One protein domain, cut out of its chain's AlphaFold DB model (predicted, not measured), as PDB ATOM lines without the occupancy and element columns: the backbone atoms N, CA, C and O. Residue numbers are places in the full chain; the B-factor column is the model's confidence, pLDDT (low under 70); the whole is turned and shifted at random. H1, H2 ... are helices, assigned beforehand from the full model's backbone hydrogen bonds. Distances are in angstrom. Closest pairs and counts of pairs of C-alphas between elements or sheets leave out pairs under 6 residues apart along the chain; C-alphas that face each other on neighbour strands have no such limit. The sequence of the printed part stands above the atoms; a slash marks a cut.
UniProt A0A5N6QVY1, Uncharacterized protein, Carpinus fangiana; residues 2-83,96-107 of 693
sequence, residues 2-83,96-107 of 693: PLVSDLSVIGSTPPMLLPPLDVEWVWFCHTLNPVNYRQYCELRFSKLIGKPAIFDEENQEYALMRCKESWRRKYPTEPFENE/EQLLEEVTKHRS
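This is residues 2 to 83 and 96 to 107 of the 693 residues of an uncharacterized protein of Carpinus fangiana (UniProt A0A5N6QVY1). What is the main picture? The longest helix, H4, lies along one side, while H2, H3 and H5 gather on the other, H5 crossing H2. Short H1 sits between H3 and the last residues of H4; residues 8 to 20 link H1 to H2, and residues 46 to 56 span from H3 on the one side to H4 on the other. What is it made of? The class is all helix: 94 residues are printed, with five named helices, H1 to H5 in order, and no named strand. How large is it? It is compact and rounded, with a radius of gyration of the C-alphas of 13.7 A and spans of 34 by 31 by 30 A.

What does H1, residues 2 to 7, meet? It only just touches residues 70 to 74 of H4, residues 57 to 74, with 3 pairs of C-alphas within 8 A; the closest, Leu 3 and Trp 71, are 7.5 A apart. It is close to but not clearly touching H3, residues 34 to 45, the closest C-alphas being Ser 5 and Phe 45 at 6.7 A. What does H2, residues 21 to 31, touch? It touches H5, residues 96 to 105, about perpendicular at 80 degrees, the closest C-alphas being Cys 29 and Val 102 at 5.5 A. H2 and H3 only just touch, with 3 pairs within 8 A, and only at the corner; H2 and H4 are apart. How are the backbones? In H1, H2, H3, H4 and H5 every O i to N i+4 pair is within hydrogen-bond range.

Where are the ends? C-alpha 2 begins H1 at (-15.267, -25.328, -29.707), and C-alpha 105 ends H5 at (-17.726, -43.939, -42.189). How long are the helices? From first to last C-alpha H1 has 8.8 A, H2 15.3 A, H3 15.5 A, H4 25.5 A and H5 14.3 A.

Is anything missing? Residues 84 to 95 are not printed, and C-alphas 83 and 96 are 23.2 A apart. Which links are long? Those from H1 to H2 and from H3 to H4. Where is confidence low? Residue 11 alone is under 70.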
ATOM      1  N   PRO A   2     -15.752 -26.482 -30.490       85.12
ATOM      2  CA  PRO A   2     -15.267 -25.328 -29.707       85.12
ATOM      3  C   PRO A   2     -16.195 -24.913 -28.553       85.12
ATOM      4  O   PRO A   2     -15.731 -24.615 -27.462       85.12
ATOM      5  N   LEU A   3     -17.518 -24.955 -28.767       87.19
ATOM      6  CA  LEU A   3     -18.514 -24.727 -27.713       87.19
ATOM      7  C   LEU A   3     -18.341 -25.675 -26.515       87.19
ATOM      8  O   LEU A   3     -18.352 -25.224 -25.376       87.19
ATOM      9  N   VAL A   4     -18.153 -26.970 -26.781       87.75
ATOM     10  CA  VAL A   4     -17.933 -27.988 -25.744       87.75
ATOM     11  C   VAL A   4     -16.603 -27.736 -25.041       87.75
ATOM     12  O   VAL A   4     -16.560 -27.748 -23.821       87.75
ATOM     13  N   SER A   5     -15.535 -27.437 -25.790       86.19
ATOM     14  CA  SER A   5     -14.225 -27.115 -25.216       86.19
ATOM     15  C   SER A   5     -14.296 -25.979 -24.200       86.19
ATOM     16  O   SER A   5     -13.811 -26.148 -23.086       86.19
ATOM     17  N   ASP A   6     -14.935 -24.859 -24.528       86.38
ATOM     18  CA  ASP A   6     -14.990 -23.699 -23.627       86.38
ATOM     19  C   ASP A   6     -15.736 -23.992 -22.318       86.38
ATOM     20  O   ASP A   6     -15.471 -23.367 -21.294       86.38
ATOM     21  N   LEU A   7     -16.652 -24.961 -22.346       84.69
ATOM     22  CA  LEU A   7     -17.448 -25.381 -21.194       84.69
ATOM     23  C   LEU A   7     -16.830 -26.564 -20.435       84.69
ATOM     24  O   LEU A   7     -17.204 -26.820 -19.293       84.69
ATOM     25  N   SER A   8     -15.891 -27.284 -21.051       82.62
ATOM     26  CA  SER A   8     -15.198 -28.419 -20.443       82.62
ATOM     27  C   SER A   8     -14.099 -27.953 -19.491       82.62
ATOM     28  O   SER A   8     -13.162 -27.261 -19.900       82.62
ATOM     29  N   VAL A   9     -14.141 -28.416 -18.241       78.06
ATOM     30  CA  VAL A   9     -13.056 -28.236 -17.266       78.06
ATOM     31  C   VAL A   9     -12.158 -29.478 -17.281       78.06
ATOM     32  O   VAL A   9     -12.636 -30.607 -17.363       78.06
ATOM     33  N   ILE A  10     -10.836 -29.287 -17.251       73.06
ATOM     34  CA  ILE A  10      -9.879 -30.405 -17.253       73.06
ATOM     35  C   ILE A  10     -10.094 -31.249 -15.989       73.06
ATOM     36  O   ILE A  10     -10.107 -30.713 -14.882       73.06
ATOM     37  N   GLY A  11     -10.267 -32.563 -16.156       67.38
ATOM     38  CA  GLY A  11     -10.501 -33.500 -15.053       67.38
ATOM     39  C   GLY A  11     -11.938 -33.536 -14.516       67.38
ATOM     40  O   GLY A  11     -12.192 -34.267 -13.562       67.38
ATOM     41  N   SER A  12     -12.882 -32.789 -15.105       76.62
ATOM     42  CA  SER A  12     -14.310 -32.895 -14.779       76.62
ATOM     43  C   SER A  12     -15.061 -33.795 -15.761       76.62
ATOM     44  O   SER A  12     -14.586 -34.092 -16.857       76.62
ATOM     45  N   THR A  13     -16.286 -34.178 -15.400       80.62
ATOM     46  CA  THR A  13     -17.216 -34.824 -16.335       80.62
ATOM     47  C   THR A  13     -17.484 -33.919 -17.546       80.62
ATOM     48  O   THR A  13     -17.596 -32.698 -17.360       80.62
ATOM     49  N   PRO A  14     -17.613 -34.475 -18.768       84.56
ATOM     50  CA  PRO A  14     -17.979 -33.696 -19.949       84.56
ATOM     51  C   PRO A  14     -19.303 -32.942 -19.745       84.56
ATOM     52  O   PRO A  14     -20.202 -33.462 -19.076       84.56
ATOM     53  N   PRO A  15     -19.455 -31.729 -20.305       85.69
ATOM     54  CA  PRO A  15     -20.687 -30.966 -20.168       85.69
ATOM     55  C   PRO A  15     -21.843 -31.691 -20.870       85.69
ATOM     56  O   PRO A  15     -21.687 -32.196 -21.981       85.69
ATOM     57  N   MET A  16     -23.012 -31.712 -20.227       88.56
ATOM     58  CA  MET A  16     -24.220 -32.380 -20.722       88.56
ATOM     59  C   MET A  16     -24.867 -31.570 -21.853       88.56
ATOM     60  O   MET A  16     -25.818 -30.820 -21.641       88.56
ATOM     61  N   LEU A  17     -24.268 -31.662 -23.039       90.25
ATOM     62  CA  LEU A  17     -24.687 -30.990 -24.264       90.25
ATOM     63  C   LEU A  17     -24.827 -32.012 -25.386       90.25
ATOM     64  O   LEU A  17     -23.873 -32.737 -25.672       90.25
ATOM     65  N   LEU A  18     -25.983 -32.003 -26.043       91.25
ATOM     66  CA  LEU A  18     -26.246 -32.811 -27.228       91.25
ATOM     67  C   LEU A  18     -26.261 -31.897 -28.466       91.25
ATOM     68  O   LEU A  18     -27.129 -31.026 -28.548       91.25
ATOM     69  N   PRO A  19     -25.271 -32.005 -29.373       92.06
ATOM     70  CA  PRO A  19     -25.255 -31.233 -30.616       92.06
ATOM     71  C   PRO A  19     -26.376 -31.671 -31.580       92.06
ATOM     72  O   PRO A  19     -26.964 -32.730 -31.370       92.06
ATOM     73  N   PRO A  20     -26.662 -30.888 -32.639       91.44
ATOM     74  CA  PRO A  20     -27.571 -31.321 -33.702       91.44
ATOM     75  C   PRO A  20     -27.018 -32.566 -34.414       91.44
ATOM     76  O   PRO A  20     -25.813 -32.842 -34.365       91.44
ATOM     77  N   LEU A  21     -27.903 -33.331 -35.061       88.88
ATOM     78  CA  LEU A  21     -27.616 -34.688 -35.546       88.88
ATOM     79  C   LEU A  21     -26.445 -34.751 -36.541       88.88
ATOM     80  O   LEU A  21     -25.623 -35.665 -36.492       88.88
ATOM     81  N   ASP A  22     -26.340 -33.769 -37.431       88.38
ATOM     82  CA  ASP A  22     -25.258 -33.656 -38.409       88.38
ATOM     83  C   ASP A  22     -23.895 -33.429 -37.729       88.38
ATOM     84  O   ASP A  22     -22.909 -34.102 -38.046       88.38
ATOM     85  N   VAL A  23     -23.841 -32.540 -36.734       91.25
ATOM     86  CA  VAL A  23     -22.638 -32.279 -35.933       91.25
ATOM     87  C   VAL A  23     -22.296 -33.477 -35.047       91.25
ATOM     88  O   VAL A  23     -21.111 -33.788 -34.887       91.25
ATOM     89  N   GLU A  24     -23.297 -34.158 -34.479       91.00
ATOM     90  CA  GLU A  24     -23.087 -35.388 -33.712       91.00
ATOM     91  C   GLU A  24     -22.464 -36.479 -34.584       91.00
ATOM     92  O   GLU A  24     -21.477 -37.091 -34.173       91.00
ATOM     93  N   TRP A  25     -22.978 -36.675 -35.801       90.69
ATOM     94  CA  TRP A  25     -22.453 -37.653 -36.747       90.69
ATOM     95  C   TRP A  25     -20.994 -37.372 -37.122       90.69
ATOM     96  O   TRP A  25     -20.147 -38.265 -37.045       90.69
ATOM     97  N   VAL A  26     -20.662 -36.120 -37.460       91.62
ATOM     98  CA  VAL A  26     -19.273 -35.732 -37.761       91.62
ATOM     99  C   VAL A  26     -18.361 -35.939 -36.551       91.62
ATOM    100  O   VAL A  26     -17.237 -36.427 -36.699       91.62
ATOM    101  N   TRP A  27     -18.822 -35.590 -35.347       92.81
ATOM    102  CA  TRP A  27     -18.044 -35.796 -34.128       92.81
ATOM    103  C   TRP A  27     -17.822 -37.287 -33.854       92.81
ATOM    104  O   TRP A  27     -16.687 -37.690 -33.606       92.81
ATOM    105  N   PHE A  28     -18.862 -38.112 -33.978       92.94
ATOM    106  CA  PHE A  28     -18.773 -39.559 -33.825       92.94
ATOM    107  C   PHE A  28     -17.736 -40.162 -34.783       92.94
ATOM    108  O   PHE A  28     -16.794 -40.804 -34.319       92.94
ATOM    109  N   CYS A  29     -17.820 -39.878 -36.087       93.06
ATOM    110  CA  CYS A  29     -16.850 -40.365 -37.077       93.06
ATOM    111  C   CYS A  29     -15.409 -39.982 -36.717       93.06
ATOM    112  O   CYS A  29     -14.511 -40.816 -36.788       93.06
ATOM    113  N   HIS A  30     -15.187 -38.749 -36.261       92.88
ATOM    114  CA  HIS A  30     -13.857 -38.291 -35.861       92.88
ATOM    115  C   HIS A  30     -13.292 -39.087 -34.670       92.88
ATOM    116  O   HIS A  30     -12.100 -39.382 -34.645       92.88
ATOM    117  N   THR A  31     -14.132 -39.467 -33.699       93.62
ATOM    118  CA  THR A  31     -13.693 -40.251 -32.526       93.62
ATOM    119  C   THR A  31     -13.289 -41.690 -32.856       93.62
ATOM    120  O   THR A  31     -12.529 -42.288 -32.097       93.62
ATOM    121  N   LEU A  32     -13.719 -42.231 -34.004       92.25
ATOM    122  CA  LEU A  32     -13.341 -43.578 -34.457       92.25
ATOM    123  C   LEU A  32     -11.881 -43.675 -34.928       92.25
ATOM    124  O   LEU A  32     -11.380 -44.778 -35.152       92.25
ATOM    125  N   ASN A  33     -11.169 -42.545 -35.001       91.19
ATOM    126  CA  ASN A  33      -9.717 -42.492 -35.117       91.19
ATOM    127  C   ASN A  33      -9.111 -41.815 -33.869       91.19
ATOM    128  O   ASN A  33      -8.828 -40.613 -33.888       91.19
ATOM    129  N   PRO A  34      -8.901 -42.561 -32.762       92.12
ATOM    130  CA  PRO A  34      -8.503 -41.979 -31.479       92.12
ATOM    131  C   PRO A  34      -7.176 -41.211 -31.522       92.12
ATOM    132  O   PRO A  34      -7.026 -40.217 -30.811       92.12
ATOM    133  N   VAL A  35      -6.228 -41.644 -32.363       90.12
ATOM    134  CA  VAL A  35      -4.913 -41.003 -32.513       90.12
ATOM    135  C   VAL A  35      -5.068 -39.628 -33.158       90.12
ATOM    136  O   VAL A  35      -4.641 -38.626 -32.574       90.12
ATOM    137  N   ASN A  36      -5.738 -39.560 -34.313       90.19
ATOM    138  CA  ASN A  36      -5.976 -38.294 -35.009       90.19
ATOM    139  C   ASN A  36      -6.880 -37.369 -34.186       90.19
ATOM    140  O   ASN A  36      -6.594 -36.178 -34.067       90.19
ATOM    141  N   TYR A  37      -7.918 -37.914 -33.544       93.06
ATOM    142  CA  TYR A  37      -8.816 -37.144 -32.686       93.06
ATOM    143  C   TYR A  37      -8.080 -36.494 -31.512       93.06
ATOM    144  O   TYR A  37      -8.274 -35.305 -31.234       93.06
ATOM    145  N   ARG A  38      -7.204 -37.249 -30.833       92.69
ATOM    146  CA  ARG A  38      -6.385 -36.731 -29.731       92.69
ATOM    147  C   ARG A  38      -5.460 -35.623 -30.221       92.69
ATOM    148  O   ARG A  38      -5.465 -34.548 -29.631       92.69
ATOM    149  N   GLN A  39      -4.727 -35.844 -31.314       92.50
ATOM    150  CA  GLN A  39      -3.839 -34.828 -31.895       92.50
ATOM    151  C   GLN A  39      -4.599 -33.554 -32.277       92.50
ATOM    152  O   GLN A  39      -4.170 -32.452 -31.940       92.50
ATOM    153  N   TYR A  40      -5.760 -33.693 -32.917       92.75
ATOM    154  CA  TYR A  40      -6.625 -32.573 -33.264       92.75
ATOM    155  C   TYR A  40      -7.072 -31.780 -32.031       92.75
ATOM    156  O   TYR A  40      -7.020 -30.548 -32.025       92.75
ATOM    157  N   CYS A  41      -7.509 -32.477 -30.979       93.62
ATOM    158  CA  CYS A  41      -7.968 -31.842 -29.750       93.62
ATOM    159  C   CYS A  41      -6.825 -31.143 -29.004       93.62
ATOM    160  O   CYS A  41      -7.002 -30.017 -28.543       93.62
ATOM    161  N   GLU A  42      -5.642 -31.751 -28.945       93.31
ATOM    162  CA  GLU A  42      -4.461 -31.134 -28.336       93.31
ATOM    163  C   GLU A  42      -4.007 -29.885 -29.100       93.31
ATOM    164  O   GLU A  42      -3.809 -28.828 -28.500       93.31
ATOM    165  N   LEU A  43      -3.931 -29.954 -30.432       93.31
ATOM    166  CA  LEU A  43      -3.524 -28.817 -31.262       93.31
ATOM    167  C   LEU A  43      -4.513 -27.647 -31.189       93.31
ATOM    168  O   LEU A  43      -4.098 -26.489 -31.205       93.31
ATOM    169  N   ARG A  44      -5.821 -27.933 -31.140       91.50
ATOM    170  CA  ARG A  44      -6.864 -26.902 -31.250       91.50
ATOM    171  C   ARG A  44      -7.396 -26.408 -29.907       91.50
ATOM    172  O   ARG A  44      -7.863 -25.274 -29.829       91.50
ATOM    173  N   PHE A  45      -7.367 -27.251 -28.880       91.94
ATOM    174  CA  PHE A  45      -7.994 -26.992 -27.581       91.94
ATOM    175  C   PHE A  45      -7.065 -27.238 -26.386       91.94
ATOM    176  O   PHE A  45      -7.466 -26.936 -25.260       91.94
ATOM    177  N   SER A  46      -5.858 -27.777 -26.607       91.81
ATOM    178  CA  SER A  46      -4.888 -28.137 -25.556       91.81
ATOM    179  C   SER A  46      -5.450 -29.082 -24.488       91.81
ATOM    180  O   SER A  46      -5.049 -29.029 -23.325       91.81
ATOM    181  N   LYS A  47      -6.452 -29.882 -24.870       91.31
ATOM    182  CA  LYS A  47      -7.073 -30.919 -24.040       91.31
ATOM    183  C   LYS A  47      -7.895 -31.871 -24.896       91.31
ATOM    184  O   LYS A  47      -8.517 -31.448 -25.872       91.31
ATOM    185  N   LEU A  48      -8.000 -33.123 -24.462       92.38
ATOM    186  CA  LEU A  48      -8.918 -34.103 -25.040       92.38
ATOM    187  C   LEU A  48     -10.380 -33.770 -24.699       92.38
ATOM    188  O   LEU A  48     -10.746 -33.626 -23.531       92.38
ATOM    189  N   ILE A  49     -11.231 -33.669 -25.722       92.25
ATOM    190  CA  ILE A  49     -12.658 -33.381 -25.552       92.25
ATOM    191  C   ILE A  49     -13.441 -34.692 -25.418       92.25
ATOM    192  O   ILE A  49     -13.394 -35.541 -26.300       92.25
ATOM    193  N   GLY A  50     -14.157 -34.860 -24.304       89.94
ATOM    194  CA  GLY A  50     -15.001 -36.030 -24.038       89.94
ATOM    195  C   GLY A  50     -16.448 -35.868 -24.513       89.94
ATOM    196  O   GLY A  50     -16.939 -34.745 -24.652       89.94
ATOM    197  N   LYS A  51     -17.137 -36.999 -24.710       89.31
ATOM    198  CA  LYS A  51     -18.586 -37.067 -24.959       89.31
ATOM    199  C   LYS A  51     -19.331 -37.322 -23.635       89.31
ATOM    200  O   LYS A  51     -18.883 -38.180 -22.871       89.31
ATOM    201  N   PRO A  52     -20.424 -36.597 -23.325       87.06
ATOM    202  CA  PRO A  52     -21.225 -36.874 -22.135       87.06
ATOM    203  C   PRO A  52     -21.980 -38.203 -22.266       87.06
ATOM    204  O   PRO A  52     -22.419 -38.586 -23.347       87.06
ATOM    205  N   ALA A  53     -22.144 -38.889 -21.139       86.19
ATOM    206  CA  ALA A  53     -22.917 -40.117 -21.023       86.19
ATOM    207  C   ALA A  53     -24.406 -39.779 -20.822       86.19
ATOM    208  O   ALA A  53     -24.844 -39.557 -19.696       86.19
ATOM    209  N   ILE A  54     -25.153 -39.679 -21.923       84.94
ATOM    210  CA  ILE A  54     -26.588 -39.357 -21.944       84.94
ATOM    211  C   ILE A  54     -27.330 -40.637 -22.332       84.94
ATOM    212  O   ILE A  54     -27.169 -41.111 -23.454       84.94
ATOM    213  N   PHE A  55     -28.080 -41.228 -21.399       79.69
ATOM    214  CA  PHE A  55     -28.669 -42.563 -21.588       79.69
ATOM    215  C   PHE A  55     -30.197 -42.607 -21.518       79.69
ATOM    216  O   PHE A  55     -30.778 -43.587 -21.971       79.69
ATOM    217  N   ASP A  56     -30.841 -41.593 -20.947       83.94
ATOM    218  CA  ASP A  56     -32.298 -41.503 -20.839       83.94
ATOM    219  C   ASP A  56     -32.850 -40.308 -21.626       83.94
ATOM    220  O   ASP A  56     -32.153 -39.316 -21.856       83.94
ATOM    221  N   GLU A  57     -34.114 -40.427 -22.040       80.81
ATOM    222  CA  GLU A  57     -34.804 -39.450 -22.890       80.81
ATOM    223  C   GLU A  57     -34.906 -38.063 -22.239       80.81
ATOM    224  O   GLU A  57     -34.758 -37.049 -22.917       80.81
ATOM    225  N   GLU A  58     -35.111 -37.996 -20.918       81.56
ATOM    226  CA  GLU A  58     -35.221 -36.724 -20.194       81.56
ATOM    227  C   GLU A  58     -33.890 -35.957 -20.224       81.56
ATOM    228  O   GLU A  58     -33.851 -34.766 -20.553       81.56
ATOM    229  N   ASN A  59     -32.779 -36.647 -19.961       88.19
ATOM    230  CA  ASN A  59     -31.444 -36.074 -20.074       88.19
ATOM    231  C   ASN A  59     -31.083 -35.728 -21.521       88.19
ATOM    232  O   ASN A  59     -30.358 -34.754 -21.738       88.19
ATOM    233  N   GLN A  60     -31.587 -36.482 -22.501       88.50
ATOM    234  CA  GLN A  60     -31.390 -36.200 -23.923       88.50
ATOM    235  C   GLN A  60     -32.054 -34.882 -24.331       88.50
ATOM    236  O   GLN A  60     -31.372 -33.999 -24.858       88.50
ATOM    237  N   GLU A  61     -33.339 -34.708 -24.019       89.00
ATOM    238  CA  GLU A  61     -34.084 -33.478 -24.314       89.00
ATOM    239  C   GLU A  61     -33.474 -32.276 -23.581       89.00
ATOM    240  O   GLU A  61     -33.221 -31.223 -24.174       89.00
ATOM    241  N   TYR A  62     -33.138 -32.443 -22.297       91.00
ATOM    242  CA  TYR A  62     -32.463 -31.400 -21.530       91.00
ATOM    243  C   TYR A  62     -31.121 -30.996 -22.163       91.00
ATOM    244  O   TYR A  62     -30.833 -29.803 -22.311       91.00
ATOM    245  N   ALA A  63     -30.284 -31.969 -22.537       91.94
ATOM    246  CA  ALA A  63     -28.969 -31.717 -23.120       91.94
ATOM    247  C   ALA A  63     -29.067 -31.033 -24.490       91.94
ATOM    248  O   ALA A  63     -28.250 -30.154 -24.788       91.94
ATOM    249  N   LEU A  64     -30.066 -31.407 -25.296       92.56
ATOM    250  CA  LEU A  64     -30.355 -30.803 -26.594       92.56
ATOM    251  C   LEU A  64     -30.771 -29.342 -26.428       92.56
ATOM    252  O   LEU A  64     -30.158 -28.446 -27.009       92.56
ATOM    253  N   MET A  65     -31.754 -29.081 -25.564       92.62
ATOM    254  CA  MET A  65     -32.258 -27.732 -25.305       92.62
ATOM    255  C   MET A  65     -31.178 -26.817 -24.731       92.62
ATOM    256  O   MET A  65     -31.015 -25.675 -25.174       92.62
ATOM    257  N   ARG A  66     -30.366 -27.334 -23.805       92.69
ATOM    258  CA  ARG A  66     -29.217 -26.611 -23.250       92.69
ATOM    259  C   ARG A  66     -28.154 -26.315 -24.312       92.69
ATOM    260  O   ARG A  66     -27.577 -25.220 -24.311       92.69
ATOM    261  N   CYS A  67     -27.883 -27.260 -25.218       94.06
ATOM    262  CA  CYS A  67     -26.958 -27.047 -26.330       94.06
ATOM    263  C   CYS A  67     -27.486 -25.987 -27.292       94.06
ATOM    264  O   CYS A  67     -26.761 -25.041 -27.591       94.06
ATOM    265  N   LYS A  68     -28.761 -26.072 -27.673       93.81
ATOM    266  CA  LYS A  68     -29.448 -25.117 -28.546       93.81
ATOM    267  C   LYS A  68     -29.435 -23.698 -27.989       93.81
ATOM    268  O   LYS A  68     -29.138 -22.749 -28.713       93.81
ATOM    269  N   GLU A  69     -29.702 -23.534 -26.696       93.44
ATOM    270  CA  GLU A  69     -29.620 -22.228 -26.038       93.44
ATOM    271  C   GLU A  69     -28.187 -21.677 -26.040       93.44
ATOM    272  O   GLU A  69     -27.957 -20.518 -26.397       93.44
ATOM    273  N   SER A  70     -27.209 -22.512 -25.686       92.25
ATOM    274  CA  SER A  70     -25.795 -22.122 -25.669       92.25
ATOM    275  C   SER A  70     -25.273 -21.787 -27.071       92.25
ATOM    276  O   SER A  70     -24.515 -20.830 -27.233       92.25
ATOM    277  N   TRP A  71     -25.717 -22.534 -28.086       93.19
ATOM    278  CA  TRP A  71     -25.417 -22.305 -29.496       93.19
ATOM    279  C   TRP A  71     -25.953 -20.956 -29.954       93.19
ATOM    280  O   TRP A  71     -25.175 -20.127 -30.407       93.19
ATOM    281  N   ARG A  72     -27.245 -20.673 -29.737       92.62
ATOM    282  CA  ARG A  72     -27.875 -19.394 -30.122       92.62
ATOM    283  C   ARG A  72     -27.209 -18.181 -29.482       92.62
ATOM    284  O   ARG A  72     -27.127 -17.127 -30.103       92.62
ATOM    285  N   ARG A  73     -26.732 -18.314 -28.241       91.38
ATOM    286  CA  ARG A  73     -26.001 -17.239 -27.552       91.38
ATOM    287  C   ARG A  73     -24.617 -16.996 -28.157       91.38
ATOM    288  O   ARG A  73     -24.177 -15.852 -28.195       91.38
ATOM    289  N   LYS A  74     -23.921 -18.053 -28.586       90.25
ATOM    290  CA  LYS A  74     -22.533 -17.978 -29.069       90.25
ATOM    291  C   LYS A  74     -22.419 -17.736 -30.576       90.25
ATOM    292  O   LYS A  74     -21.508 -17.038 -31.006       90.25
ATOM    293  N   TYR A  75     -23.345 -18.293 -31.347       89.25
ATOM    294  CA  TYR A  75     -23.401 -18.260 -32.806       89.25
ATOM    295  C   TYR A  75     -24.790 -17.769 -33.257       89.25
ATOM    296  O   TYR A  75     -25.579 -18.538 -33.797       89.25
ATOM    297  N   PRO A  76     -25.140 -16.491 -33.017       88.94
ATOM    298  CA  PRO A  76     -26.489 -15.978 -33.288       88.94
ATOM    299  C   PRO A  76     -26.862 -15.962 -34.779       88.94
ATOM    300  O   PRO A  76     -28.040 -15.861 -35.107       88.94
ATOM    301  N   THR A  77     -25.872 -16.031 -35.671       87.25
ATOM    302  CA  THR A  77     -26.045 -16.029 -37.131       87.25
ATOM    303  C   THR A  77     -26.032 -17.424 -37.752       87.25
ATOM    304  O   THR A  77     -26.264 -17.537 -38.949       87.25
ATOM    305  N   GLU A  78     -25.730 -18.472 -36.979       85.19
ATOM    306  CA  GLU A  78     -25.685 -19.852 -37.470       85.19
ATOM    307  C   GLU A  78     -26.899 -20.623 -36.932       85.19
ATOM    308  O   GLU A  78     -27.081 -20.688 -35.707       85.19
ATOM    309  N   PRO A  79     -27.744 -21.207 -37.802       88.31
ATOM    310  CA  PRO A  79     -28.867 -22.016 -37.351       88.31
ATOM    311  C   PRO A  79     -28.360 -23.246 -36.588       88.31
ATOM    312  O   PRO A  79     -27.246 -23.721 -36.796       88.31
ATOM    313  N   PHE A  80     -29.170 -23.721 -35.642       88.56
ATOM    314  CA  PHE A  80     -28.824 -24.910 -34.862       88.56
ATOM    315  C   PHE A  80     -29.061 -26.191 -35.662       88.56
ATOM    316  O   PHE A  80     -28.257 -27.105 -35.576       88.56
ATOM    317  N   GLU A  81     -30.151 -26.246 -36.426       87.00
ATOM    318  CA  GLU A  81     -30.407 -27.343 -37.356       87.00
ATOM    319  C   GLU A  81     -29.826 -26.990 -38.723       87.00
ATOM    320  O   GLU A  81     -29.814 -25.821 -39.123       87.00
ATOM    321  N   ASN A  82     -29.367 -28.002 -39.452       80.38
ATOM    322  CA  ASN A  82     -28.906 -27.831 -40.820       80.38
ATOM    323  C   ASN A  82     -30.107 -27.645 -41.762       80.38
ATOM    324  O   ASN A  82     -30.648 -28.602 -42.316       80.38
ATOM    325  N   GLU A  83     -30.550 -26.399 -41.906       72.12
ATOM    326  CA  GLU A  83     -31.554 -25.981 -42.884       72.12
ATOM    327  C   GLU A  83     -30.880 -25.934 -44.265       72.12
ATOM    328  O   GLU A  83     -30.231 -24.956 -44.632       72.12
ATOM    329  N   GLU A  96      -9.442 -31.603 -44.438       82.88
ATOM    330  CA  GLU A  96      -9.459 -32.750 -45.352       82.88
ATOM    331  C   GLU A  96      -9.444 -34.093 -44.607       82.88
ATOM    332  O   GLU A  96     -10.173 -35.002 -44.989       82.88
ATOM    333  N   GLN A  97      -8.703 -34.196 -43.498       82.75
ATOM    334  CA  GLN A  97      -8.628 -35.422 -42.690       82.75
ATOM    335  C   GLN A  97      -9.978 -35.769 -42.049       82.75
ATOM    336  O   GLN A  97     -10.404 -36.920 -42.055       82.75
ATOM    337  N   LEU A  98     -10.687 -34.769 -41.520       86.44
ATOM    338  CA  LEU A  98     -12.026 -34.971 -40.970       86.44
ATOM    339  C   LEU A  98     -13.019 -35.387 -42.059       86.44
ATOM    340  O   LEU A  98     -13.852 -36.263 -41.828       86.44
ATOM    341  N   LEU A  99     -12.934 -34.771 -43.242       87.75
ATOM    342  CA  LEU A  99     -13.768 -35.152 -44.378       87.75
ATOM    343  C   LEU A  99     -13.493 -36.596 -44.809       87.75
ATOM    344  O   LEU A  99     -14.440 -37.321 -45.109       87.75
ATOM    345  N   GLU A 100     -12.228 -37.015 -44.826       87.69
ATOM    346  CA  GLU A 100     -11.835 -38.389 -45.136       87.69
ATOM    347  C   GLU A 100     -12.474 -39.379 -44.156       87.69
ATOM    348  O   GLU A 100     -13.127 -40.323 -44.601       87.69
ATOM    349  N   GLU A 101     -12.407 -39.123 -42.844       88.12
ATOM    350  CA  GLU A 101     -13.044 -39.982 -41.833       88.12
ATOM    351  C   GLU A 101     -14.574 -40.027 -41.988       88.12
ATOM    352  O   GLU A 101     -15.173 -41.104 -42.025       88.12
ATOM    353  N   VAL A 102     -15.237 -38.879 -42.161       90.12
ATOM    354  CA  VAL A 102     -16.697 -38.843 -42.379       90.12
ATOM    355  C   VAL A 102     -17.082 -39.591 -43.662       90.12
ATOM    356  O   VAL A 102     -18.062 -40.337 -43.680       90.12
ATOM    357  N   THR A 103     -16.292 -39.447 -44.726       88.69
ATOM    358  CA  THR A 103     -16.522 -40.135 -46.004       88.69
ATOM    359  C   THR A 103     -16.326 -41.642 -45.864       88.69
ATOM    360  O   THR A 103     -17.141 -42.412 -46.378       88.69
ATOM    361  N   LYS A 104     -15.289 -42.067 -45.136       87.06
ATOM    362  CA  LYS A 104     -14.987 -43.470 -44.831       87.06
ATOM    363  C   LYS A 104     -16.129 -44.129 -44.061       87.06
ATOM    364  O   LYS A 104     -16.539 -45.238 -44.387       87.06
ATOM    365  N   HIS A 105     -16.690 -43.421 -43.081       87.69
ATOM    366  CA  HIS A 105     -17.726 -43.939 -42.189       87.69
ATOM    367  C   HIS A 105     -19.168 -43.696 -42.664       87.69
ATOM    368  O   HIS A 105     -20.097 -44.163 -42.008       87.69
ATOM    369  N   ARG A 106     -19.391 -43.065 -43.827       84.38
ATOM    370  CA  ARG A 106     -20.735 -42.734 -44.353       84.38
ATOM    371  C   ARG A 106     -21.718 -43.910 -44.406       84.38
ATOM    372  O   ARG A 106     -22.922 -43.713 -44.323       84.38
ATOM    373  N   SER A 107     -21.207 -45.128 -44.585       80.06
ATOM    374  CA  SER A 107     -21.997 -46.359 -44.681       80.06
ATOM    375  C   SER A 107     -21.849 -47.253 -43.451       80.06
ATOM    376  O   SER A 107     -22.112 -48.446 -43.536       80.06
TER     377      SER A 107